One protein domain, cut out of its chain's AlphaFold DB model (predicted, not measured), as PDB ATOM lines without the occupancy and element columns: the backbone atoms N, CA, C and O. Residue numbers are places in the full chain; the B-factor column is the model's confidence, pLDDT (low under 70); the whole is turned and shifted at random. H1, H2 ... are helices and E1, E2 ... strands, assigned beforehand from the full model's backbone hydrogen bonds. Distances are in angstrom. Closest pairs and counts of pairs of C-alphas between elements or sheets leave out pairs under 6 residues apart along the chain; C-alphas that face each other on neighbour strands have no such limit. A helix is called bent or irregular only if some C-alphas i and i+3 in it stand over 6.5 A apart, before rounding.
ATOM      1  N   GLN A   4     -49.478  15.403 -48.685       79.62
ATOM      2  CA  GLN A   4     -50.817  15.045 -49.161       79.62
ATOM      3  C   GLN A   4     -50.943  15.097 -50.688       79.62
ATOM      4  O   GLN A   4     -51.829  14.457 -51.244       79.62
ATOM      5  N   ASP A   5     -50.044  15.819 -51.361       75.00
ATOM      6  CA  ASP A   5     -50.005  15.911 -52.821       75.00
ATOM      7  C   ASP A   5     -49.265  14.709 -53.449       75.00
ATOM      8  O   ASP A   5     -49.217  14.586 -54.672       75.00
ATOM      9  N   HIS A   6     -48.651  13.832 -52.638       78.88
ATOM     10  CA  HIS A   6     -47.933  12.659 -53.129       78.88
ATOM     11  C   HIS A   6     -48.914  11.531 -53.514       78.88
ATOM     12  O   HIS A   6     -49.744  11.154 -52.681       78.88
ATOM     13  N   PRO A   7     -48.794  10.903 -54.704       81.56
ATOM     14  CA  PRO A   7     -49.753   9.900 -55.193       81.56
ATOM     15  C   PRO A   7     -49.966   8.700 -54.258       81.56
ATOM     16  O   PRO A   7     -51.022   8.071 -54.258       81.56
ATOM     17  N   TYR A   8     -48.961   8.387 -53.437       85.50
ATOM     18  CA  TYR A   8     -48.979   7.261 -52.503       85.50
ATOM     19  C   TYR A   8     -49.390   7.634 -51.069       85.50
ATOM     20  O   TYR A   8     -49.399   6.757 -50.208       85.50
ATOM     21  N   TYR A   9     -49.740   8.894 -50.787       86.44
ATOM     22  CA  TYR A   9     -50.092   9.330 -49.430       86.44
ATOM     23  C   TYR A   9     -51.322   8.606 -48.874       86.44
ATOM     24  O   TYR A   9     -51.221   7.956 -47.833       86.44
ATOM     25  N   GLU A  10     -52.458   8.662 -49.574       87.69
ATOM     26  CA  GLU A  10     -53.724   8.105 -49.077       87.69
ATOM     27  C   GLU A  10     -53.640   6.586 -48.821       87.69
ATOM     28  O   GLU A  10     -53.980   6.149 -47.716       87.69
ATOM     29  N   PRO A  11     -53.102   5.760 -49.752       89.00
ATOM     30  CA  PRO A  11     -52.967   4.323 -49.518       89.00
ATOM     31  C   PRO A  11     -52.054   3.981 -48.332       89.00
ATOM     32  O   PRO A  11     -52.363   3.074 -47.559       89.00
ATOM     33  N   ILE A  12     -50.932   4.695 -48.171       89.81
ATOM     34  CA  ILE A  12     -49.979   4.437 -47.082       89.81
ATOM     35  C   ILE A  12     -50.560   4.903 -45.744       89.81
ATOM     36  O   ILE A  12     -50.451   4.186 -44.752       89.81
ATOM     37  N   SER A  13     -51.216   6.066 -45.709       88.69
ATOM     38  CA  SER A  13     -51.854   6.595 -44.501       88.69
ATOM     39  C   SER A  13     -52.966   5.672 -43.991       88.69
ATOM     40  O   SER A  13     -53.050   5.412 -42.788       88.69
ATOM     41  N   GLN A  14     -53.785   5.115 -44.890       90.38
ATOM     42  CA  GLN A  14     -54.809   4.135 -44.523       90.38
ATOM     43  C   GLN A  14     -54.181   2.861 -43.939       90.38
ATOM     44  O   GLN A  14     -54.557   2.423 -42.852       90.38
ATOM     45  N   TYR A  15     -53.165   2.311 -44.609       90.38
ATOM     46  CA  TYR A  15     -52.454   1.116 -44.146       90.38
ATOM     47  C   TYR A  15     -51.815   1.294 -42.762       90.38
ATOM     48  O   TYR A  15     -51.870   0.399 -41.910       90.38
ATOM     49  N   LEU A  16     -51.219   2.465 -42.528       88.94
ATOM     50  CA  LEU A  16     -50.624   2.856 -41.256       88.94
ATOM     51  C   LEU A  16     -51.685   2.908 -40.146       88.94
ATOM     52  O   LEU A  16     -51.502   2.311 -39.085       88.94
ATOM     53  N   THR A  17     -52.821   3.552 -40.421       89.88
ATOM     54  CA  THR A  17     -53.942   3.683 -39.476       89.88
ATOM     55  C   THR A  17     -54.504   2.315 -39.085       89.88
ATOM     56  O   THR A  17     -54.652   2.020 -37.899       89.88
ATOM     57  N   ASP A  18     -54.731   1.437 -40.065       90.62
ATOM     58  CA  ASP A  18     -55.221   0.073 -39.831       90.62
ATOM     59  C   ASP A  18     -54.215  -0.777 -39.037       90.62
ATOM     60  O   ASP A  18     -54.591  -1.644 -38.241       90.62
ATOM     61  N   THR A  19     -52.918  -0.533 -39.244       89.94
ATOM     62  CA  THR A  19     -51.841  -1.191 -38.498       89.94
ATOM     63  C   THR A  19     -51.814  -0.727 -37.045       89.94
ATOM     64  O   THR A  19     -51.723  -1.571 -36.152       89.94
ATOM     65  N   PHE A  20     -51.948   0.574 -36.775       89.69
ATOM     66  CA  PHE A  20     -51.988   1.093 -35.407       89.69
ATOM     67  C   PHE A  20     -53.227   0.649 -34.638       89.69
ATOM     68  O   PHE A  20     -53.085   0.183 -33.509       89.69
ATOM     69  N   ALA A  21     -54.406   0.681 -35.265       89.94
ATOM     70  CA  ALA A  21     -55.635   0.175 -34.654       89.94
ATOM     71  C   ALA A  21     -55.500  -1.303 -34.245       89.94
ATOM     72  O   ALA A  21     -55.954  -1.724 -33.183       89.94
ATOM     73  N   TRP A  22     -54.810  -2.098 -35.063       91.19
ATOM     74  CA  TRP A  22     -54.526  -3.493 -34.740       91.19
ATOM     75  C   TRP A  22     -53.523  -3.668 -33.609       91.19
ATOM     76  O   TRP A  22     -53.708  -4.551 -32.775       91.19
ATOM     77  N   ILE A  23     -52.465  -2.854 -33.570       88.94
ATOM     78  CA  ILE A  23     -51.509  -2.876 -32.461       88.94
ATOM     79  C   ILE A  23     -52.229  -2.546 -31.149       88.94
ATOM     80  O   ILE A  23     -52.019  -3.255 -30.167       88.94
ATOM     81  N   GLU A  24     -53.092  -1.525 -31.134       87.94
ATOM     82  CA  GLU A  24     -53.895  -1.163 -29.957       87.94
ATOM     83  C   GLU A  24     -54.798  -2.312 -29.518       87.94
ATOM     84  O   GLU A  24     -54.717  -2.733 -28.367       87.94
ATOM     85  N   GLN A  25     -55.547  -2.910 -30.449       89.12
ATOM     86  CA  GLN A  25     -56.392  -4.063 -30.145       89.12
ATOM     87  C   GLN A  25     -55.590  -5.219 -29.522       89.12
ATOM     88  O   GLN A  25     -56.013  -5.815 -28.538       89.12
ATOM     89  N   GLN A  26     -54.408  -5.536 -30.064       87.75
ATOM     90  CA  GLN A  26     -53.558  -6.589 -29.504       87.75
ATOM     91  C   GLN A  26     -52.983  -6.221 -28.131       87.75
ATOM     92  O   GLN A  26     -52.844  -7.096 -27.282       87.75
ATOM     93  N   LEU A  27     -52.620  -4.957 -27.904       86.06
ATOM     94  CA  LEU A  27     -52.133  -4.500 -26.602       86.06
ATOM     95  C   LEU A  27     -53.225  -4.595 -25.532       86.06
ATOM     96  O   LEU A  27     -52.931  -5.066 -24.433       86.06
ATOM     97  N   ASP A  28     -54.460  -4.223 -25.870       83.56
ATOM     98  CA  ASP A  28     -55.621  -4.329 -24.983       83.56
ATOM     99  C   ASP A  28     -55.955  -5.795 -24.654       83.56
ATOM    100  O   ASP A  28     -56.213  -6.130 -23.495       83.56
ATOM    101  N   ASP A  29     -55.869  -6.694 -25.643       81.38
ATOM    102  CA  ASP A  29     -56.079  -8.137 -25.455       81.38
ATOM    103  C   ASP A  29     -55.011  -8.775 -24.539       81.38
ATOM    104  O   ASP A  29     -55.289  -9.733 -23.810       81.38
ATOM    105  N   LEU A  30     -53.772  -8.270 -24.582       77.31
ATOM    106  CA  LEU A  30     -52.616  -8.835 -23.870       77.31
ATOM    107  C   LEU A  30     -52.371  -8.227 -22.482       77.31
ATOM    108  O   LEU A  30     -51.720  -8.877 -21.656       77.31
ATOM    109  N   ASP A  31     -52.873  -7.018 -22.207       68.19
ATOM    110  CA  ASP A  31     -52.851  -6.369 -20.886       68.19
ATOM    111  C   ASP A  31     -54.284  -6.058 -20.389       68.19
ATOM    112  O   ASP A  31     -54.623  -4.892 -20.171       68.19
ATOM    113  N   PRO A  32     -55.153  -7.077 -20.198       57.25
ATOM    114  CA  PRO A  32     -56.533  -6.842 -19.796       57.25
ATOM    115  C   PRO A  32     -56.596  -6.218 -18.391       57.25
ATOM    116  O   PRO A  32     -55.791  -6.567 -17.516       57.25
ATOM    117  N   PRO A  33     -57.563  -5.320 -18.120       56.38
ATOM    118  CA  PRO A  33     -57.708  -4.693 -16.811       56.38
ATOM    119  C   PRO A  33     -57.899  -5.749 -15.715       56.38
ATOM    120  O   PRO A  33     -58.638  -6.720 -15.889       56.38
ATOM    121  N   VAL A  34     -57.250  -5.551 -14.559       57.50
ATOM    122  CA  VAL A  34     -57.381  -6.448 -13.398       57.50
ATOM    123  C   VAL A  34     -58.848  -6.500 -12.974       57.50
ATOM    124  O   VAL A  34     -59.343  -5.581 -12.319       57.50
ATOM    125  N   ALA A  35     -59.554  -7.573 -13.330       51.97
ATOM    126  CA  ALA A  35     -60.921  -7.782 -12.877       51.97
ATOM    127  C   ALA A  35     -60.943  -7.856 -11.341       51.97
ATOM    128  O   ALA A  35     -60.166  -8.592 -10.722       51.97
ATOM    129  N   TYR A  36     -61.832  -7.079 -10.719       39.88
ATOM    130  CA  TYR A  36     -62.035  -7.074  -9.272       39.88
ATOM    131  C   TYR A  36     -62.456  -8.490  -8.828       39.88
ATOM    132  O   TYR A  36     -63.584  -8.909  -9.069       39.88
ATOM    133  N   GLY A  37     -61.528  -9.246  -8.227       56.47
ATOM    134  CA  GLY A  37     -61.747 -10.625  -7.761       56.47
ATOM    135  C   GLY A  37     -60.966 -11.731  -8.490       56.47
ATOM    136  O   GLY A  37     -61.098 -12.889  -8.104       56.47
ATOM    137  N   GLY A  38     -60.147 -11.416  -9.501       59.28
ATOM    138  CA  GLY A  38     -59.319 -12.402 -10.214       59.28
ATOM    139  C   GLY A  38     -58.007 -12.778  -9.505       59.28
ATOM    140  O   GLY A  38     -57.415 -11.968  -8.784       59.28
ATOM    141  N   ASP A  39     -57.532 -14.006  -9.742       58.75
ATOM    142  CA  ASP A  39     -56.277 -14.540  -9.200       58.75
ATOM    143  C   ASP A  39     -55.060 -13.723  -9.682       58.75
ATOM    144  O   ASP A  39     -54.603 -13.810 -10.827       58.75
ATOM    145  N   ARG A  40     -54.519 -12.903  -8.773       60.31
ATOM    146  CA  ARG A  40     -53.364 -12.022  -9.015       60.31
ATOM    147  C   ARG A  40     -52.107 -12.793  -9.424       60.31
ATOM    148  O   ARG A  40     -51.198 -12.193 -10.000       60.31
ATOM    149  N   GLN A  41     -52.022 -14.084  -9.109       57.06
ATOM    150  CA  GLN A  41     -50.853 -14.906  -9.398       57.06
ATOM    151  C   GLN A  41     -50.852 -15.370 -10.860       57.06
ATOM    152  O   GLN A  41     -49.843 -15.195 -11.544       57.06
ATOM    153  N   ALA A  42     -51.999 -15.823 -11.375       58.50
ATOM    154  CA  ALA A  42     -52.183 -16.159 -12.790       58.50
ATOM    155  C   ALA A  42     -51.960 -14.942 -13.706       58.50
ATOM    156  O   ALA A  42     -51.264 -15.036 -14.717       58.50
ATOM    157  N   HIS A  43     -52.457 -13.766 -13.307       63.34
ATOM    158  CA  HIS A  43     -52.250 -12.532 -14.067       63.34
ATOM    159  C   HIS A  43     -50.773 -12.102 -14.115       63.34
ATOM    160  O   HIS A  43     -50.286 -11.673 -15.161       63.34
ATOM    161  N   ARG A  44     -50.022 -12.272 -13.015       61.31
ATOM    162  CA  ARG A  44     -48.572 -12.008 -12.992       61.31
ATOM    163  C   ARG A  44     -47.783 -12.955 -13.897       61.31
ATOM    164  O   ARG A  44     -46.807 -12.510 -14.491       61.31
ATOM    165  N   ILE A  45     -48.185 -14.222 -13.994       62.28
ATOM    166  CA  ILE A  45     -47.520 -15.223 -14.842       62.28
ATOM    167  C   ILE A  45     -47.789 -14.927 -16.324       62.28
ATOM    168  O   ILE A  45     -46.838 -14.756 -17.078       62.28
ATOM    169  N   LEU A  46     -49.052 -14.712 -16.714       63.00
ATOM    170  CA  LEU A  46     -49.420 -14.349 -18.092       63.00
ATOM    171  C   LEU A  46     -48.758 -13.043 -18.555       63.00
ATOM    172  O   LEU A  46     -48.259 -12.954 -19.674       63.00
ATOM    173  N   LYS A  47     -48.689 -12.036 -17.675       62.91
ATOM    174  CA  LYS A  47     -47.995 -10.777 -17.973       62.91
ATOM    175  C   LYS A  47     -46.492 -10.992 -18.168       62.91
ATOM    176  O   LYS A  47     -45.900 -10.333 -19.014       62.91
ATOM    177  N   LYS A  48     -45.875 -11.912 -17.419       63.72
ATOM    178  CA  LYS A  48     -44.450 -12.259 -17.543       63.72
ATOM    179  C   LYS A  48     -44.129 -12.944 -18.871       63.72
ATOM    180  O   LYS A  48     -43.101 -12.615 -19.458       63.72
ATOM    181  N   ASP A  49     -45.016 -13.812 -19.351       61.75
ATOM    182  CA  ASP A  49     -44.832 -14.532 -20.617       61.75
ATOM    183  C   ASP A  49     -45.116 -13.631 -21.834       61.75
ATOM    184  O   ASP A  49     -44.384 -13.667 -22.822       61.75
ATOM    185  N   ASN A  50     -46.102 -12.730 -21.737       73.25
ATOM    186  CA  ASN A  50     -46.460 -11.803 -22.820       73.25
ATOM    187  C   ASN A  50     -45.615 -10.520 -22.864       73.25
ATOM    188  O   ASN A  50     -45.678  -9.781 -23.846       73.25
ATOM    189  N   LEU A  51     -44.817 -10.238 -21.830       74.75
ATOM    190  CA  LEU A  51     -44.067  -8.986 -21.671       74.75
ATOM    191  C   LEU A  51     -43.193  -8.656 -22.892       74.75
ATOM    192  O   LEU A  51     -43.222  -7.526 -23.367       74.75
ATOM    193  N   ALA A  52     -42.477  -9.639 -23.448       72.06
ATOM    194  CA  ALA A  52     -41.629  -9.431 -24.625       72.06
ATOM    195  C   ALA A  52     -42.442  -9.070 -25.883       72.06
ATOM    196  O   ALA A  52     -42.037  -8.207 -26.662       72.06
ATOM    197  N   TYR A  53     -43.610  -9.691 -26.068       77.94
ATOM    198  CA  TYR A  53     -44.481  -9.414 -27.210       77.94
ATOM    199  C   TYR A  53     -45.209  -8.067 -27.065       77.94
ATOM    200  O   TYR A  53     -45.276  -7.303 -28.026       77.94
ATOM    201  N   ILE A  54     -45.657  -7.718 -25.853       81.06
ATOM    202  CA  ILE A  54     -46.215  -6.395 -25.526       81.06
ATOM    203  C   ILE A  54     -45.176  -5.298 -25.779       81.06
ATOM    204  O   ILE A  54     -45.484  -4.281 -26.397       81.06
ATOM    205  N   GLU A  55     -43.937  -5.493 -25.323       78.19
ATOM    206  CA  GLU A  55     -42.846  -4.547 -25.573       78.19
ATOM    207  C   GLU A  55     -42.578  -4.381 -27.070       78.19
ATOM    208  O   GLU A  55     -42.446  -3.250 -27.536       78.19
ATOM    209  N   LYS A  56     -42.581  -5.483 -27.832       78.50
ATOM    210  CA  LYS A  56     -42.429  -5.470 -29.291       78.50
ATOM    211  C   LYS A  56     -43.546  -4.682 -29.985       78.50
ATOM    212  O   LYS A  56     -43.260  -3.895 -30.887       78.50
ATOM    213  N   LEU A  57     -44.801  -4.857 -29.568       83.31
ATOM    214  CA  LEU A  57     -45.951  -4.119 -30.102       83.31
ATOM    215  C   LEU A  57     -45.878  -2.619 -29.777       83.31
ATOM    216  O   LEU A  57     -46.094  -1.798 -30.665       83.31
ATOM    217  N   LYS A  58     -45.497  -2.252 -28.546       82.38
ATOM    218  CA  LYS A  58     -45.295  -0.847 -28.142       82.38
ATOM    219  C   LYS A  58     -44.202  -0.164 -28.967       82.38
ATOM    220  O   LYS A  58     -44.432   0.913 -29.504       82.38
ATOM    221  N   LEU A  59     -43.057  -0.828 -29.132       76.94
ATOM    222  CA  LEU A  59     -41.964  -0.359 -29.992       76.94
ATOM    223  C   LEU A  59     -42.394  -0.217 -31.451       76.94
ATOM    224  O   LEU A  59     -42.047   0.759 -32.109       76.94
ATOM    225  N   SER A  60     -43.173  -1.183 -31.942       79.81
ATOM    226  CA  SER A  60     -43.701  -1.126 -33.301       79.81
ATOM    227  C   SER A  60     -44.608   0.082 -33.480       79.81
ATOM    228  O   SER A  60     -44.511   0.712 -34.511       79.81
ATOM    229  N   ARG A  61     -45.436   0.463 -32.499       78.25
ATOM    230  CA  ARG A  61     -46.282   1.662 -32.608       78.25
ATOM    231  C   ARG A  61     -45.460   2.942 -32.777       78.25
ATOM    232  O   ARG A  61     -45.748   3.748 -33.648       78.25
ATOM    233  N   GLU A  62     -44.410   3.103 -31.980       68.56
ATOM    234  CA  GLU A  62     -43.563   4.301 -32.031       68.56
ATOM    235  C   GLU A  62     -42.763   4.409 -33.344       68.56
ATOM    236  O   GLU A  62     -42.304   5.496 -33.689       68.56
ATOM    237  N   GLN A  63     -42.560   3.291 -34.056       66.50
ATOM    238  CA  GLN A  63     -41.618   3.186 -35.179       66.50
ATOM    239  C   GLN A  63     -42.155   2.315 -36.334       66.50
ATOM    240  O   GLN A  63     -41.383   1.643 -37.032       66.50
ATOM    241  N   ALA A  64     -43.481   2.274 -36.513       65.38
ATOM    242  CA  ALA A  64     -44.126   1.431 -37.516       65.38
ATOM    243  C   ALA A  64     -43.912   2.058 -38.885       65.38
ATOM    244  O   ALA A  64     -44.373   3.169 -39.127       65.38
ATOM    245  N   LEU A  65     -43.306   1.284 -39.786       79.06
ATOM    246  CA  LEU A  65     -43.127   1.613 -41.198       79.06
ATOM    247  C   LEU A  65     -42.049   2.673 -41.467       79.06
ATOM    248  O   LEU A  65     -42.185   3.842 -41.129       79.06
ATOM    249  N   VAL A  66     -40.984   2.244 -42.140       82.25
ATOM    250  CA  VAL A  66     -39.900   3.130 -42.589       82.25
ATOM    251  C   VAL A  66     -39.733   3.064 -44.106       82.25
ATOM    252  O   VAL A  66     -39.422   4.081 -44.714       82.25
ATOM    253  N   TRP A  67     -40.023   1.917 -44.735       86.69
ATOM    254  CA  TRP A  67     -40.008   1.790 -46.195       86.69
ATOM    255  C   TRP A  67     -41.230   1.111 -46.772       86.69
ATOM    256  O   TRP A  67     -41.867   0.261 -46.140       86.69
ATOM    257  N   ARG A  68     -41.437   1.412 -48.053       89.88
ATOM    258  CA  ARG A  68     -42.204   0.605 -48.993       89.88
ATOM    259  C   ARG A  68     -41.365   0.333 -50.245       89.88
ATOM    260  O   ARG A  68     -40.752   1.255 -50.776       89.88
ATOM    261  N   ILE A  69     -41.373  -0.906 -50.724       88.44
ATOM    262  CA  ILE A  69     -40.813  -1.301 -52.022       88.44
ATOM    263  C   ILE A  69     -41.947  -1.820 -52.896       88.44
ATOM    264  O   ILE A  69     -42.704  -2.676 -52.440       88.44
ATOM    265  N   ASP A  70     -42.018  -1.365 -54.143       88.19
ATOM    266  CA  ASP A  70     -42.867  -1.974 -55.165       88.19
ATOM    267  C   ASP A  70     -41.992  -2.771 -56.150       88.19
ATOM    268  O   ASP A  70     -41.011  -2.259 -56.704       88.19
ATOM    269  N   LEU A  71     -42.353  -4.039 -56.339       86.12
ATOM    270  CA  LEU A  71     -41.704  -5.016 -57.208       86.12
ATOM    271  C   LEU A  71     -42.635  -5.370 -58.374       86.12
ATOM    272  O   LEU A  71     -43.846  -5.498 -58.182       86.12
ATOM    273  N   ASP A  72     -42.058  -5.565 -59.555       83.00
ATOM    274  CA  ASP A  72     -42.707  -6.218 -60.691       83.00
ATOM    275  C   ASP A  72     -42.260  -7.690 -60.724       83.00
ATOM    276  O   ASP A  72     -41.108  -7.994 -61.052       83.00
ATOM    277  N   ASP A  73     -43.169  -8.593 -60.363       77.12
ATOM    278  CA  ASP A  73     -42.994 -10.043 -60.445       77.12
ATOM    279  C   ASP A  73     -43.512 -10.548 -61.811       77.12
ATOM    280  O   ASP A  73     -44.647 -10.233 -62.198       77.12
ATOM    281  N   PRO A  74     -42.720 -11.325 -62.572       70.19
ATOM    282  CA  PRO A  74     -43.127 -11.825 -63.886       70.19
ATOM    283  C   PRO A  74     -44.305 -12.819 -63.849       70.19
ATOM    284  O   PRO A  74     -44.942 -13.040 -64.879       70.19
ATOM    285  N   THR A  75     -44.601 -13.415 -62.692       71.12
ATOM    286  CA  THR A  75     -45.658 -14.413 -62.476       71.12
ATOM    287  C   THR A  75     -46.864 -13.874 -61.701       71.12
ATOM    288  O   THR A  75     -47.998 -14.162 -62.085       71.12
ATOM    289  N   GLU A  76     -46.648 -13.073 -60.653       72.06
ATOM    290  CA  GLU A  76     -47.710 -12.555 -59.770       72.06
ATOM    291  C   GLU A  76     -48.111 -11.097 -60.069       72.06
ATOM    292  O   GLU A  76     -49.126 -10.612 -59.561       72.06
ATOM    293  N   GLY A  77     -47.367 -10.394 -60.930       79.44
ATOM    294  CA  GLY A  77     -47.600  -8.985 -61.235       79.44
ATOM    295  C   GLY A  77     -47.017  -8.049 -60.173       79.44
ATOM    296  O   GLY A  77     -45.926  -8.272 -59.660       79.44
ATOM    297  N   GLN A  78     -47.705  -6.948 -59.863       81.88
ATOM    298  CA  GLN A  78     -47.174  -5.928 -58.950       81.88
ATOM    299  C   GLN A  78     -47.365  -6.281 -57.481       81.88
ATOM    300  O   GLN A  78     -48.483  -6.537 -57.031       81.88
ATOM    301  N   LYS A  79     -46.273  -6.203 -56.720       86.25
ATOM    302  CA  LYS A  79     -46.213  -6.577 -55.307       86.25
ATOM    303  C   LYS A  79     -45.584  -5.463 -54.480       86.25
ATOM    304  O   LYS A  79     -44.489  -5.003 -54.782       86.25
ATOM    305  N   SER A  80     -46.261  -5.060 -53.407       88.19
ATOM    306  CA  SER A  80     -45.754  -4.064 -52.455       88.19
ATOM    307  C   SER A  80     -45.305  -4.733 -51.160       88.19
ATOM    308  O   SER A  80     -46.075  -5.455 -50.524       88.19
ATOM    309  N   LEU A  81     -44.072  -4.459 -50.746       89.19
ATOM    310  CA  LEU A  81     -43.487  -4.915 -49.488       89.19
ATOM    311  C   LEU A  81     -43.256  -3.727 -48.559       89.19
ATOM    312  O   LEU A  81     -42.797  -2.669 -48.988       89.19
ATOM    313  N   TYR A  82     -43.530  -3.923 -47.274       90.75
ATOM    314  CA  TYR A  82     -43.328  -2.910 -46.246       90.75
ATOM    315  C   TYR A  82     -42.234  -3.342 -45.278       90.75
ATOM    316  O   TYR A  82     -42.204  -4.492 -44.833       90.75
ATOM    317  N   PHE A  83     -41.365  -2.404 -44.905       89.06
ATOM    318  CA  PHE A  83     -40.284  -2.656 -43.958       89.06
ATOM    319  C   PHE A  83     -40.338  -1.667 -42.802       89.06
ATOM    320  O   PHE A  83     -40.616  -0.478 -42.970       89.06
ATOM    321  N   GLY A  84     -40.054  -2.177 -41.610       87.44
ATOM    322  CA  GLY A  84     -39.946  -1.397 -40.389       87.44
ATOM    323  C   GLY A  84     -38.784  -1.879 -39.536       87.44
ATOM    324  O   GLY A  84     -38.144  -2.896 -39.815       87.44
ATOM    325  N   LYS A  85     -38.519  -1.152 -38.452       81.94
ATOM    326  CA  LYS A  85     -37.460  -1.527 -37.505       81.94
ATOM    327  C   LYS A  85     -37.789  -2.799 -36.731       81.94
ATOM    328  O   LYS A  85     -36.903  -3.564 -36.370       81.94
ATOM    329  N   VAL A  86     -39.082  -3.040 -36.527       82.12
ATOM    330  CA  VAL A  86     -39.621  -4.225 -35.869       82.12
ATOM    331  C   VAL A  86     -40.522  -4.972 -36.849       82.12
ATOM    332  O   VAL A  86     -41.389  -4.379 -37.485       82.12
ATOM    333  N   ALA A  87     -40.337  -6.289 -36.960       85.19
ATOM    334  CA  ALA A  87     -41.171  -7.120 -37.827       85.19
ATOM    335  C   ALA A  87     -42.569  -7.349 -37.234       85.19
ATOM    336  O   ALA A  87     -42.688  -7.853 -36.107       85.19
ATOM    337  N   LEU A  88     -43.601  -7.115 -38.049       88.31
ATOM    338  CA  LEU A  88     -44.999  -7.471 -37.796       88.31
ATOM    339  C   LEU A  88     -45.521  -8.378 -38.928       88.31
ATOM    340  O   LEU A  88     -46.182  -7.898 -39.851       88.31
ATOM    341  N   PRO A  89     -45.282  -9.702 -38.856       86.19
ATOM    342  CA  PRO A  89     -45.656 -10.633 -39.925       86.19
ATOM    343  C   PRO A  89     -47.157 -10.640 -40.241       86.19
ATOM    344  O   PRO A  89     -47.540 -10.699 -41.401       86.19
ATOM    345  N   ARG A  90     -48.026 -10.502 -39.226       87.31
ATOM    346  CA  ARG A  90     -49.493 -10.429 -39.408       87.31
ATOM    347  C   ARG A  90     -49.966  -9.181 -40.156       87.31
ATOM    348  O   ARG A  90     -51.112  -9.125 -40.587       87.31
ATOM    349  N   ARG A  91     -49.097  -8.182 -40.267       88.81
ATOM    350  CA  ARG A  91     -49.312  -6.939 -40.998       88.81
ATOM    351  C   ARG A  91     -48.322  -6.826 -42.152       88.81
ATOM    352  O   ARG A  91     -48.032  -5.713 -42.530       88.81
ATOM    353  N   ASN A  92     -47.752  -7.922 -42.668       88.56
ATOM    354  CA  ASN A  92     -46.810  -7.920 -43.799       88.56
ATOM    355  C   ASN A  92     -45.692  -6.855 -43.714       88.56
ATOM    356  O   ASN A  92     -45.243  -6.339 -44.736       88.56
ATOM    357  N   ILE A  93     -45.245  -6.515 -42.500       89.50
ATOM    358  CA  ILE A  93     -44.120  -5.602 -42.276       89.50
ATOM    359  C   ILE A  93     -42.910  -6.449 -41.895       89.50
ATOM    360  O   ILE A  93     -42.871  -7.052 -40.816       89.50
ATOM    361  N   ALA A  94     -41.927  -6.504 -42.788       89.56
ATOM    362  CA  ALA A  94     -40.663  -7.190 -42.568       89.56
ATOM    363  C   ALA A  94     -39.684  -6.319 -41.760       89.56
ATOM    364  O   ALA A  94     -39.820  -5.096 -41.686       89.56
ATOM    365  N   ASN A  95     -38.689  -6.956 -41.133       88.44
ATOM    366  CA  ASN A  95     -37.612  -6.230 -40.459       88.44
ATOM    367  C   ASN A  95     -36.636  -5.664 -41.502       88.44
ATOM    368  O   ASN A  95     -36.319  -6.345 -42.478       88.44
ATOM    369  N   TRP A  96     -36.103  -4.469 -41.267       87.88
ATOM    370  CA  TRP A  96     -35.015  -3.887 -42.061       87.88
ATOM    371  C   TRP A  96     -33.760  -4.777 -42.150       87.88
ATOM    372  O   TRP A  96     -33.017  -4.692 -43.121       87.88
ATOM    373  N   ALA A  97     -33.523  -5.628 -41.149       87.25
ATOM    374  CA  ALA A  97     -32.409  -6.568 -41.093       87.25
ATOM    375  C   ALA A  97     -32.695  -7.900 -41.809       87.25
ATOM    376  O   ALA A  97     -31.837  -8.781 -41.820       87.25
ATOM    377  N   SER A  98     -33.889  -8.079 -42.384       87.62
ATOM    378  CA  SER A  98     -34.237  -9.312 -43.095       87.62
ATOM    379  C   SER A  98     -33.494  -9.446 -44.430       87.62
ATOM    380  O   SER A  98     -33.200  -8.434 -45.068       87.62
ATOM    381  N   PRO A  99     -33.225 -10.675 -44.913       82.38
ATOM    382  CA  PRO A  99     -32.562 -10.882 -46.202       82.38
ATOM    383  C   PRO A  99     -33.270 -10.198 -47.383       82.38
ATOM    384  O   PRO A  99     -32.613  -9.671 -48.278       82.38
ATOM    385  N   THR A 100     -34.605 -10.126 -47.367       81.25
ATOM    386  CA  THR A 100     -35.398  -9.447 -48.407       81.25
ATOM    387  C   THR A 100     -35.214  -7.927 -48.411       81.25
ATOM    388  O   THR A 100     -35.391  -7.288 -49.448       81.25
ATOM    389  N   ALA A 101     -34.797  -7.338 -47.284       83.94
ATOM    390  CA  ALA A 101     -34.514  -5.911 -47.157       83.94
ATOM    391  C   ALA A 101     -33.181  -5.494 -47.804       83.94
ATOM    392  O   ALA A 101     -32.940  -4.302 -47.967       83.94
ATOM    393  N   LYS A 102     -32.329  -6.443 -48.230       82.62
ATOM    394  CA  LYS A 102     -31.059  -6.173 -48.934       82.62
ATOM    395  C   LYS A 102     -31.237  -5.234 -50.137       82.62
ATOM    396  O   LYS A 102     -30.395  -4.372 -50.386       82.62
ATOM    397  N   ARG A 103     -32.377  -5.350 -50.827       81.25
ATOM    398  CA  ARG A 103     -32.762  -4.539 -51.997       81.25
ATOM    399  C   ARG A 103     -33.012  -3.058 -51.675       81.25
ATOM    400  O   ARG A 103     -33.086  -2.261 -52.600       81.25
ATOM    401  N   LEU A 104     -33.158  -2.689 -50.397       78.94
ATOM    402  CA  LEU A 104     -33.297  -1.292 -49.964       78.94
ATOM    403  C   LEU A 104     -31.989  -0.509 -50.058       78.94
ATOM    404  O   LEU A 104     -32.033   0.701 -50.223       78.94
ATOM    405  N   TYR A 105     -30.849  -1.187 -49.896       79.38
ATOM    406  CA  TYR A 105     -29.562  -0.524 -49.661       79.38
ATOM    407  C   TYR A 105     -28.526  -0.792 -50.749       79.38
ATOM    408  O   TYR A 105     -27.577  -0.026 -50.888       79.38
ATOM    409  N   LEU A 106     -28.653  -1.901 -51.478       77.81
ATOM    410  CA  LEU A 106     -27.738  -2.269 -52.557       77.81
ATOM    411  C   LEU A 106     -28.304  -1.876 -53.921       77.81
ATOM    412  O   LEU A 106     -29.476  -1.526 -54.042       77.81
ATOM    413  N   GLU A 107     -27.451  -1.904 -54.944       64.88
ATOM    414  CA  GLU A 107     -27.821  -1.459 -56.286       64.88
ATOM    415  C   GLU A 107     -29.008  -2.267 -56.825       64.88
ATOM    416  O   GLU A 107     -28.973  -3.486 -56.978       64.88
ATOM    417  N   THR A 108     -30.098  -1.562 -57.106       63.84
ATOM    418  CA  THR A 108     -31.352  -2.160 -57.549       63.84
ATOM    419  C   THR A 108     -31.183  -2.825 -58.921       63.84
ATOM    420  O   THR A 108     -30.621  -2.249 -59.852       63.84
ATOM    421  N   ASN A 109     -31.716  -4.045 -59.072       62.62
ATOM    422  CA  ASN A 109     -31.821  -4.792 -60.339       62.62
ATOM    423  C   ASN A 109     -30.518  -5.350 -60.960       62.62
ATOM    424  O   ASN A 109     -30.522  -5.699 -62.143       62.62
ATOM    425  N   LYS A 110     -29.421  -5.504 -60.203       60.69
ATOM    426  CA  LYS A 110     -28.252  -6.293 -60.648       60.69
ATOM    427  C   LYS A 110     -28.396  -7.783 -60.307       60.69
ATOM    428  O   LYS A 110     -28.950  -8.156 -59.277       60.69
ATOM    429  N   ALA A 111     -27.866  -8.648 -61.180       50.53
ATOM    430  CA  ALA A 111     -27.991 -10.109 -61.075       50.53
ATOM    431  C   ALA A 111     -27.313 -10.720 -59.826       50.53
ATOM    432  O   ALA A 111     -27.673 -11.816 -59.410       50.53
ATOM    433  N   GLU A 112     -26.355 -10.016 -59.216       51.00
ATOM    434  CA  GLU A 112     -25.571 -10.488 -58.061       51.00
ATOM    435  C   GLU A 112     -26.263 -10.245 -56.700       51.00
ATOM    436  O   GLU A 112     -25.814 -10.750 -55.668       51.00
ATOM    437  N   ASP A 113     -27.384  -9.515 -56.665       53.03
ATOM    438  CA  ASP A 113     -27.975  -9.015 -55.415       53.03
ATOM    439  C   ASP A 113     -29.053  -9.912 -54.784       53.03
ATOM    440  O   ASP A 113     -29.615  -9.561 -53.744       53.03
ATOM    441  N   GLY A 114     -29.276 -11.116 -55.317       49.59
ATOM    442  CA  GLY A 114     -30.256 -12.062 -54.766       49.59
ATOM    443  C   GLY A 114     -31.703 -11.692 -55.106       49.59
ATOM    444  O   GLY A 114     -32.601 -11.832 -54.274       49.59
ATOM    445  N   ALA A 115     -31.938 -11.186 -56.322       52.44
ATOM    446  CA  ALA A 115     -33.282 -11.181 -56.888       52.44
ATOM    447  C   ALA A 115     -33.770 -12.639 -56.942       52.44
ATOM    448  O   ALA A 115     -33.178 -13.466 -57.637       52.44
ATOM    449  N   GLU A 116     -34.799 -12.962 -56.158       54.00
ATOM    450  CA  GLU A 116     -35.530 -14.216 -56.330       54.00
ATOM    451  C   GLU A 116     -36.165 -14.145 -57.726       54.00
ATOM    452  O   GLU A 116     -36.797 -13.142 -58.058       54.00
ATOM    453  N   ASP A 117     -35.878 -15.136 -58.574       54.12
ATOM    454  CA  ASP A 117     -36.531 -15.405 -59.864       54.12
ATOM    455  C   ASP A 117     -37.030 -14.182 -60.670       54.12
ATOM    456  O   ASP A 117     -38.190 -14.088 -61.062       54.12
ATOM    457  N   GLY A 118     -36.140 -13.238 -60.990       61.41
ATOM    458  CA  GLY A 118     -36.436 -12.194 -61.981       61.41
ATOM    459  C   GLY A 118     -37.403 -11.084 -61.541       61.41
ATOM    460  O   GLY A 118     -37.819 -10.303 -62.398       61.41
ATOM    461  N   GLU A 119     -37.729 -10.966 -60.247       72.31
ATOM    462  CA  GLU A 119     -38.454  -9.805 -59.701       72.31
ATOM    463  C   GLU A 119     -37.640  -8.506 -59.906       72.31
ATOM    464  O   GLU A 119     -36.491  -8.398 -59.463       72.31
ATOM    465  N   LYS A 120     -38.240  -7.487 -60.541       79.38
ATOM    466  CA  LYS A 120     -37.602  -6.179 -60.777       79.38
ATOM    467  C   LYS A 120     -38.110  -5.135 -59.780       79.38
ATOM    468  O   LYS A 120     -39.310  -4.925 -59.641       79.38
ATOM    469  N   VAL A 121     -37.207  -4.419 -59.115       83.25
ATOM    470  CA  VAL A 121     -37.534  -3.261 -58.273       83.25
ATOM    471  C   VAL A 121     -37.992  -2.099 -59.152       83.25
ATOM    472  O   VAL A 121     -37.232  -1.627 -60.004       83.25
ATOM    473  N   ARG A 122     -39.217  -1.620 -58.910       83.94
ATOM    474  CA  ARG A 122     -39.833  -0.494 -59.623       83.94
ATOM    475  C   ARG A 122     -39.751   0.812 -58.835       83.94
ATOM    476  O   ARG A 122     -39.473   1.858 -59.416       83.94
ATOM    477  N   LEU A 123     -39.993   0.759 -57.525       85.69
ATOM    478  CA  LEU A 123     -40.051   1.939 -56.657       85.69
ATOM    479  C   LEU A 123     -39.578   1.590 -55.243       85.69
ATOM    480  O   LEU A 123     -39.961   0.552 -54.708       85.69
ATOM    481  N   ILE A 124     -38.802   2.476 -54.622       85.62
ATOM    482  CA  ILE A 124     -38.479   2.433 -53.191       85.62
ATOM    483  C   ILE A 124     -38.837   3.785 -52.579       85.62
ATOM    484  O   ILE A 124     -38.352   4.825 -53.029       85.62
ATOM    485  N   LEU A 125     -39.664   3.759 -51.539       85.19
ATOM    486  CA  LEU A 125     -40.108   4.925 -50.783       85.19
ATOM    487  C   LEU A 125     -39.585   4.853 -49.349       85.19
ATOM    488  O   LEU A 125     -39.776   3.836 -48.681       85.19
ATOM    489  N   ASN A 126     -39.024   5.956 -48.861       83.94
ATOM    490  CA  ASN A 126     -38.759   6.181 -47.444       83.94
ATOM    491  C   ASN A 126     -39.929   6.960 -46.837       83.94
ATOM    492  O   ASN A 126     -40.415   7.934 -47.416       83.94
ATOM    493  N   LEU A 127     -40.368   6.541 -45.656       84.69
ATOM    494  CA  LEU A 127     -41.564   7.037 -44.989       84.69
ATOM    495  C   LEU A 127     -41.171   7.651 -43.647       84.69
ATOM    496  O   LEU A 127     -40.548   6.992 -42.814       84.69
ATOM    497  N   ALA A 128     -41.542   8.912 -43.429       79.31
ATOM    498  CA  ALA A 128     -41.381   9.565 -42.138       79.31
ATOM    499  C   ALA A 128     -42.719   9.542 -41.397       79.31
ATOM    500  O   ALA A 128     -43.671  10.225 -41.784       79.31
ATOM    501  N   VAL A 129     -42.787   8.753 -40.329       78.69
ATOM    502  CA  VAL A 129     -43.970   8.613 -39.476       78.69
ATOM    503  C   VAL A 129     -43.693   9.285 -38.135       78.69
ATOM    504  O   VAL A 129     -42.671   9.022 -37.506       78.69
ATOM    505  N   ALA A 130     -44.601  10.150 -37.689       74.44
ATOM    506  CA  ALA A 130     -44.540  10.768 -36.368       74.44
ATOM    507  C   ALA A 130     -45.952  10.957 -35.802       74.44
ATOM    508  O   ALA A 130     -46.872  11.319 -36.532       74.44
ATOM    509  N   HIS A 131     -46.117  10.739 -34.492       75.75
ATOM    510  CA  HIS A 131     -47.402  10.874 -33.785       75.75
ATOM    511  C   HIS A 131     -48.548  10.085 -34.444       75.75
ATOM    512  O   HIS A 131     -49.623  10.630 -34.697       75.75
ATOM    513  N   ASP A 132     -48.292   8.813 -34.757       80.06
ATOM    514  CA  ASP A 132     -49.230   7.898 -35.416       80.06
ATOM    515  C   ASP A 132     -49.733   8.383 -36.800       80.06
ATOM    516  O   ASP A 132     -50.775   7.942 -37.285       80.06
ATOM    517  N   LYS A 133     -48.996   9.291 -37.462       82.69
ATOM    518  CA  LYS A 133     -49.346   9.843 -38.781       82.69
ATOM    519  C   LYS A 133     -48.166   9.853 -39.743       82.69
ATOM    520  O   LYS A 133     -47.019  10.072 -39.350       82.69
ATOM    521  N   LEU A 134     -48.471   9.672 -41.027       83.94
ATOM    522  CA  LEU A 134     -47.507   9.842 -42.108       83.94
ATOM    523  C   LEU A 134     -47.241  11.335 -42.311       83.94
ATOM    524  O   LEU A 134     -48.130  12.090 -42.700       83.94
ATOM    525  N   HIS A 135     -46.016  11.750 -42.020       81.00
ATOM    526  CA  HIS A 135     -45.589  13.134 -42.128       81.00
ATOM    527  C   HIS A 135     -44.991  13.423 -43.502       81.00
ATOM    528  O   HIS A 135     -45.309  14.455 -44.084       81.00
ATOM    529  N   GLU A 136     -44.125  12.540 -44.014       78.75
ATOM    530  CA  GLU A 136     -43.378  12.771 -45.261       78.75
ATOM    531  C   GLU A 136     -43.112  11.469 -46.025       78.75
ATOM    532  O   GLU A 136     -43.023  10.391 -45.431       78.75
ATOM    533  N   ILE A 137     -42.978  11.586 -47.349       81.00
ATOM    534  CA  ILE A 137     -42.619  10.501 -48.268       81.00
ATOM    535  C   ILE A 137     -41.455  10.993 -49.123       81.00
ATOM    536  O   ILE A 137     -41.501  12.108 -49.642       81.00
ATOM    537  N   TYR A 138     -40.431  10.157 -49.263       78.00
ATOM    538  CA  TYR A 138     -39.245  10.440 -50.063       78.00
ATOM    539  C   TYR A 138     -38.984   9.296 -51.030       78.00
ATOM    540  O   TYR A 138     -38.954   8.137 -50.617       78.00
ATOM    541  N   ASN A 139     -38.731   9.612 -52.296       75.69
ATOM    542  CA  ASN A 139     -38.432   8.585 -53.285       75.69
ATOM    543  C   ASN A 139     -36.941   8.260 -53.216       75.69
ATOM    544  O   ASN A 139     -36.087   9.091 -53.524       75.69
ATOM    545  N   HIS A 140     -36.633   7.050 -52.758       75.00
ATOM    546  CA  HIS A 140     -35.264   6.567 -52.671       75.00
ATOM    547  C   HIS A 140     -34.767   6.086 -54.037       75.00
ATOM    548  O   HIS A 140     -33.683   6.460 -54.480       75.00
ATOM    549  N   TYR A 141     -35.605   5.315 -54.731       76.25
ATOM    550  CA  TYR A 141     -35.352   4.819 -56.079       76.25
ATOM    551  C   TYR A 141     -36.645   4.840 -56.889       76.25
ATOM    552  O   TYR A 141     -37.684   4.399 -56.400       76.25
ATOM    553  N   VAL A 142     -36.565   5.303 -58.135       75.75
ATOM    554  CA  VAL A 142     -37.668   5.288 -59.098       75.75
ATOM    555  C   VAL A 142     -37.129   4.731 -60.411       75.75
ATOM    556  O   VAL A 142     -36.219   5.308 -61.004       75.75
ATOM    557  N   ASP A 143     -37.665   3.600 -60.864       77.75
ATOM    558  CA  ASP A 143     -37.304   3.042 -62.167       77.75
ATOM    559  C   ASP A 143     -37.813   3.954 -63.291       77.75
ATOM    560  O   ASP A 143     -38.907   4.515 -63.210       77.75
ATOM    561  N   ALA A 144     -37.057   4.051 -64.386       72.69
ATOM    562  CA  ALA A 144     -37.429   4.887 -65.530       72.69
ATOM    563  C   ALA A 144     -38.782   4.497 -66.166       72.69
ATOM    564  O   ALA A 144     -39.380   5.301 -66.877       72.69
ATOM    565  N   SER A 145     -39.279   3.280 -65.909       72.06
ATOM    566  CA  SER A 145     -40.611   2.826 -66.334       72.06
ATOM    567  C   SER A 145     -41.778   3.483 -65.581       72.06
ATOM    568  O   SER A 145     -42.926   3.366 -66.011       72.06
ATOM    569  N   VAL A 146     -41.531   4.172 -64.461       74.25
ATOM    570  CA  VAL A 146     -42.573   4.886 -63.712       74.25
ATOM    571  C   VAL A 146     -42.954   6.156 -64.472       74.25
ATOM    572  O   VAL A 146     -42.184   7.108 -64.518       74.25
ATOM    573  N   SER A 147     -44.151   6.175 -65.064       66.88
ATOM    574  CA  SER A 147     -44.641   7.255 -65.936       66.88
ATOM    575  C   SER A 147     -45.091   8.531 -65.211       66.88
ATOM    576  O   SER A 147     -45.522   9.476 -65.865       66.88
ATOM    577  N   ASP A 148     -45.072   8.549 -63.879       73.00
ATOM    578  CA  ASP A 148     -45.548   9.676 -63.077       73.00
ATOM    579  C   ASP A 148     -44.433  10.723 -62.903       73.00
ATOM    580  O   ASP A 148     -43.461  10.511 -62.171       73.00
ATOM    581  N   GLU A 149     -44.568  11.857 -63.598       65.06
ATOM    582  CA  GLU A 149     -43.590  12.955 -63.593       65.06
ATOM    583  C   GLU A 149     -43.377  13.556 -62.192       65.06
ATOM    584  O   GLU A 149     -42.271  13.988 -61.866       65.06
ATOM    585  N   LEU A 150     -44.406  13.544 -61.336       65.56
ATOM    586  CA  LEU A 150     -44.329  14.045 -59.962       65.56
ATOM    587  C   LEU A 150     -43.497  13.125 -59.062       65.56
ATOM    588  O   LEU A 150     -42.753  13.608 -58.206       65.56
ATOM    589  N   VAL A 151     -43.580  11.813 -59.289       67.62
ATOM    590  CA  VAL A 151     -42.772  10.806 -58.586       67.62
ATOM    591  C   VAL A 151     -41.325  10.842 -59.085       67.62
ATOM    592  O   VAL A 151     -40.398  10.791 -58.276       67.62
ATOM    593  N   GLN A 152     -41.103  11.014 -60.392       63.78
ATOM    594  CA  GLN A 152     -39.748  11.142 -60.941       63.78
ATOM    595  C   GLN A 152     -39.030  12.438 -60.524       63.78
ATOM    596  O   GLN A 152     -37.807  12.441 -60.403       63.78
ATOM    597  N   ALA A 153     -39.755  13.535 -60.280       59.75
ATOM    598  CA  ALA A 153     -39.158  14.827 -59.927       59.75
ATOM    599  C   ALA A 153     -38.645  14.924 -58.472       59.75
ATOM    600  O   ALA A 153     -37.856  15.818 -58.158       59.75
ATOM    601  N   GLN A 154     -39.071  14.034 -57.570       59.81
ATOM    602  CA  GLN A 154     -38.661  14.035 -56.159       59.81
ATOM    603  C   GLN A 154     -37.428  13.141 -55.941       59.81
ATOM    604  O   GLN A 154     -37.563  12.010 -55.494       59.81
ATOM    605  N   PHE A 155     -36.223  13.623 -56.262       54.91
ATOM    606  CA  PHE A 155     -34.991  12.829 -56.105       54.91
ATOM    607  C   PHE A 155     -34.341  12.888 -54.700       54.91
ATOM    608  O   PHE A 155     -34.555  13.798 -53.893       54.91
ATOM    609  N   THR A 156     -33.517  11.864 -54.470       52.03
ATOM    610  CA  THR A 156     -33.117  11.138 -53.248       52.03
ATOM    611  C   THR A 156     -32.339  11.890 -52.158       52.03
ATOM    612  O   THR A 156     -32.327  11.461 -51.004       52.03
ATOM    613  N   ASP A 157     -31.729  13.034 -52.460       53.06
ATOM    614  CA  ASP A 157     -30.796  13.681 -51.525       53.06
ATOM    615  C   ASP A 157     -31.483  14.468 -50.392       53.06
ATOM    616  O   ASP A 157     -30.877  14.751 -49.356       53.06
ATOM    617  N   SER A 158     -32.770  14.800 -50.531       60.94
ATOM    618  CA  SER A 158     -33.452  15.679 -49.568       60.94
ATOM    619  C   SER A 158     -33.626  15.074 -48.169       60.94
ATOM    620  O   SER A 158     -33.477  15.808 -47.194       60.94
ATOM    621  N   LEU A 159     -33.881  13.763 -48.034       67.00
ATOM    622  CA  LEU A 159     -34.109  13.142 -46.721       67.00
ATOM    623  C   LEU A 159     -32.837  13.123 -45.874       67.00
ATOM    624  O   LEU A 159     -32.869  13.544 -44.721       67.00
ATOM    625  N   LEU A 160     -31.720  12.649 -46.438       67.00
ATOM    626  CA  LEU A 160     -30.443  12.609 -45.728       67.00
ATOM    627  C   LEU A 160     -30.023  14.029 -45.331       67.00
ATOM    628  O   LEU A 160     -29.736  14.273 -44.161       67.00
ATOM    629  N   PHE A 161     -30.068  14.989 -46.265       66.44
ATOM    630  CA  PHE A 161     -29.728  16.380 -45.956       66.44
ATOM    631  C   PHE A 161     -30.634  16.991 -44.889       66.44
ATOM    632  O   PHE A 161     -30.141  17.707 -44.016       66.44
ATOM    633  N   LYS A 162     -31.937  16.707 -44.919       68.50
ATOM    634  CA  LYS A 162     -32.883  17.226 -43.933       68.50
ATOM    635  C   LYS A 162     -32.686  16.601 -42.555       68.50
ATOM    636  O   LYS A 162     -32.608  17.330 -41.570       68.50
ATOM    637  N   LEU A 163     -32.514  15.281 -42.474       65.81
ATOM    638  CA  LEU A 163     -32.236  14.593 -41.211       65.81
ATOM    639  C   LEU A 163     -30.937  15.089 -40.564       65.81
ATOM    640  O   LEU A 163     -30.885  15.240 -39.345       65.81
ATOM    641  N   LEU A 164     -29.923  15.399 -41.377       65.19
ATOM    642  CA  LEU A 164     -28.672  16.019 -40.930       65.19
ATOM    643  C   LEU A 164     -28.829  17.500 -40.536       65.19
ATOM    644  O   LEU A 164     -27.986  18.033 -39.818       65.19
ATOM    645  N   GLN A 165     -29.853  18.207 -41.028       63.00
ATOM    646  CA  GLN A 165     -30.158  19.586 -40.619       63.00
ATOM    647  C   GLN A 165     -30.938  19.653 -39.303       63.00
ATOM    648  O   GLN A 165     -30.718  20.569 -38.520       63.00
ATOM    649  N   GLU A 166     -31.819  18.686 -39.058       62.19
ATOM    650  CA  GLU A 166     -32.672  18.613 -37.864       62.19
ATOM    651  C   GLU A 166     -32.028  17.835 -36.699       62.19
ATOM    652  O   GLU A 166     -32.656  17.618 -35.654       62.19
ATOM    653  N   SER A 167     -30.795  17.349 -36.867       56.66
ATOM    654  CA  SER A 167     -30.064  16.603 -35.843       56.66
ATOM    655  C   SER A 167     -29.516  17.545 -34.766       56.66
ATOM    656  O   SER A 167     -28.446  18.116 -34.930       56.66
ATOM    657  N   HIS A 168     -30.235  17.688 -33.653       58.28
ATOM    658  CA  HIS A 168     -29.825  18.515 -32.511       58.28
ATOM    659  C   HIS A 168     -29.071  17.693 -31.460       58.28
ATOM    660  O   HIS A 168     -29.699  17.049 -30.613       58.28
ATOM    661  N   GLY A 169     -27.736  17.688 -31.520       52.03
ATOM    662  CA  GLY A 169     -26.863  17.156 -30.463       52.03
ATOM    663  C   GLY A 169     -27.089  15.709 -29.997       52.03
ATOM    664  O   GLY A 169     -26.558  15.372 -28.941       52.03
ATOM    665  N   LYS A 170     -27.878  14.874 -30.704       58.22
ATOM    666  CA  LYS A 170     -28.048  13.433 -30.437       58.22
ATOM    667  C   LYS A 170     -27.899  12.555 -31.670       58.22
ATOM    668  O   LYS A 170     -28.521  12.832 -32.694       58.22
ATOM    669  N   LEU A 171     -27.158  11.455 -31.513       58.00
ATOM    670  CA  LEU A 171     -26.996  10.415 -32.522       58.00
ATOM    671  C   LEU A 171     -28.358   9.763 -32.788       58.00
ATOM    672  O   LEU A 171     -28.957   9.140 -31.908       58.00
ATOM    673  N   ARG A 172     -28.881   9.985 -33.995       64.88
ATOM    674  CA  ARG A 172     -30.151   9.416 -34.449       64.88
ATOM    675  C   ARG A 172     -29.918   8.067 -35.111       64.88
ATOM    676  O   ARG A 172     -28.828   7.749 -35.578       64.88
ATOM    677  N   ASP A 173     -30.984   7.287 -35.136       60.78
ATOM    678  CA  ASP A 173     -31.068   6.070 -35.924       60.78
ATOM    679  C   ASP A 173     -30.951   6.410 -37.423       60.78
ATOM    680  O   ASP A 173     -31.653   7.305 -37.905       60.78
ATOM    681  N   ILE A 174     -30.062   5.711 -38.137       69.06
ATOM    682  CA  ILE A 174     -29.772   5.961 -39.552       69.06
ATOM    683  C   ILE A 174     -30.424   4.954 -40.490       69.06
ATOM    684  O   ILE A 174     -30.096   5.017 -41.667       69.06
ATOM    685  N   VAL A 175     -31.286   4.021 -40.039       64.25
ATOM    686  CA  VAL A 175     -31.726   2.903 -40.905       64.25
ATOM    687  C   VAL A 175     -32.228   3.458 -42.248       64.25
ATOM    688  O   VAL A 175     -31.788   2.988 -43.288       64.25
ATOM    689  N   ALA A 176     -33.029   4.540 -42.219       63.53
ATOM    690  CA  ALA A 176     -33.572   5.283 -43.375       63.53
ATOM    691  C   ALA A 176     -32.529   5.757 -44.410       63.53
ATOM    692  O   ALA A 176     -32.867   6.003 -45.568       63.53
ATOM    693  N   THR A 177     -31.282   5.931 -43.984       72.50
ATOM    694  CA  THR A 177     -30.207   6.600 -44.720       72.50
ATOM    695  C   THR A 177     -28.914   5.785 -44.802       72.50
ATOM    696  O   THR A 177     -27.887   6.338 -45.205       72.50
ATOM    697  N   ILE A 178     -28.941   4.501 -44.420       75.75
ATOM    698  CA  ILE A 178     -27.793   3.594 -44.562       75.75
ATOM    699  C   ILE A 178     -27.373   3.552 -46.035       75.75
ATOM    700  O   ILE A 178     -28.178   3.262 -46.917       75.75
ATOM    701  N   GLN A 179     -26.094   3.813 -46.294       79.50
ATOM    702  CA  GLN A 179     -25.513   3.735 -47.632       79.50
ATOM    703  C   GLN A 179     -25.119   2.298 -47.996       79.50
ATOM    704  O   GLN A 179     -24.843   1.478 -47.118       79.50
ATOM    705  N   ALA A 180     -24.985   2.005 -49.293       82.62
ATOM    706  CA  ALA A 180     -24.617   0.673 -49.785       82.62
ATOM    707  C   ALA A 180     -23.328   0.123 -49.144       82.62
ATOM    708  O   ALA A 180     -23.284  -1.032 -48.717       82.62
ATOM    709  N   GLN A 181     -22.282   0.951 -49.022       85.12
ATOM    710  CA  GLN A 181     -21.021   0.543 -48.392       85.12
ATOM    711  C   GLN A 181     -21.201   0.230 -46.897       85.12
ATOM    712  O   GLN A 181     -20.703  -0.786 -46.414       85.12
ATOM    713  N   GLN A 182     -21.961   1.055 -46.174       87.69
ATOM    714  CA  GLN A 182     -22.265   0.839 -44.756       87.69
ATOM    715  C   GLN A 182     -23.077  -0.448 -44.557       87.69
ATOM    716  O   GLN A 182     -22.771  -1.235 -43.664       87.69
ATOM    717  N   TYR A 183     -24.059  -0.709 -45.426       88.31
ATOM    718  CA  TYR A 183     -24.853  -1.936 -45.387       88.31
ATOM    719  C   TYR A 183     -23.996  -3.190 -45.606       88.31
ATOM    720  O   TYR A 183     -24.179  -4.181 -44.900       88.31
ATOM    721  N   ARG A 184     -23.009  -3.147 -46.516       90.19
ATOM    722  CA  ARG A 184     -22.060  -4.261 -46.722       90.19
ATOM    723  C   ARG A 184     -21.267  -4.601 -45.456       90.19
ATOM    724  O   ARG A 184     -21.104  -5.776 -45.130       90.19
TER     725      ARG A 184
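AT A GLANCE: This is residues 4 to 184 of the 981 residues of the protein "DNA helicase" of Candidatus Viridilinea mediisalina (UniProt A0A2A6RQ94). A strongly twisted sheet of five strands has the long helix H1 over one face, with its residues 9 to 20, and the short helix H3 on the opposite face. H1 continues past the sheet, and the bent helix H2 folds back toward it; together they make a long arm with H2a near its tip. H4 and H5 graze the sheet near E5, and a long loop leads on to H6, near H3. The printed part has 181 residues, with six named helices and five named strands in the order H1 H2 E1 E2 E3 H3 E4 E5 H4 H5 H6, class mixed; the sheet, E3 E2 E1 E4 E5, is mixed. It is only just loose, close to compact, with a radius of gyration of the C-alphas of 19.2 A and spans of 65 by 44 by 34 A.

HOW THE PARTS SIT: H1, residues 9 to 30, is on the sheet of E1, residues 67 to 73, E2, 77 to 84, E3, 93 to 95, E4, 120 to 130, and E5, 133 to 142. Its height over the sheet is 4.3 A, only just above the sheet's level; it lies over E4 and runs across the strands, at 65 degrees to E4 on the local plane. H2, residues 40 to 62, by its hydrogen bonds one helix, is bent: C-alphas 49 and 52 are 7.2 A apart, and its arms H2a, 40 to 49, and H2b, 52 to 62, stand at a steep tilt of 66 degrees. H2b touches residues 20 to 30 of H1 alone, at a shallow tilt of 30 degrees, opposite ways; the closest C-alphas, of Ile 23 and Leu 57, are 6.2 A apart. E1 and E2 form a hairpin, with N 69 and O 81 2.9 A apart, within hydrogen-bond range. So are N 94 and O 82 of parallel E3 and E2, 2.9 A, N 70 and O 123 of antiparallel E1 and E4, 2.9 A, and N 126 and O 138 of the hairpin E4 and E5, 2.8 A. H3, residues 99 to 104, is only just irregular, with C-alphas 100 and 103 6.6 A apart; it is on the face opposite H1. E3, H3 and E4 form a split strand-helix-strand unit, two strands running the same way with E2 and E1 between them, its crossover right-handed. H4, residues 149 to 153, only grazes the sheet, as does H5, residues 157 to 165; H6, residues 180 to 184, is near H3. Every O i to N i+4 pair is within hydrogen-bond range in H1, H2a, H2b, H4, H5 and H6; H3 has 0 of 2, and 2 of 3 O i to N i+3 pairs.

IN THESE COORDINATES: H1 begins at C-alpha 9, (-50.092, 9.330, -49.430), and is 31.5 A long. E4 is 30.5 A long, and E5, 23.9 A, bends by 53 degrees at residue 136. H6 ends at C-alpha 184, (-22.060, -4.261, -46.722).

THE WHOLE: The C-alphas of Gly 37 and Ala 144, the two farthest apart, are 64.6 A apart. The printed part has no cut; the links H3 to E4 and H5 to H6 are long. Residues 36 to 42, of which 40 to 42 belong to H2, and 165 to 171 stand free. The mean pLDDT of the printed part is 74.9, and it is under 70 at 63 residues, among them 31 to 49 and 149 to 176.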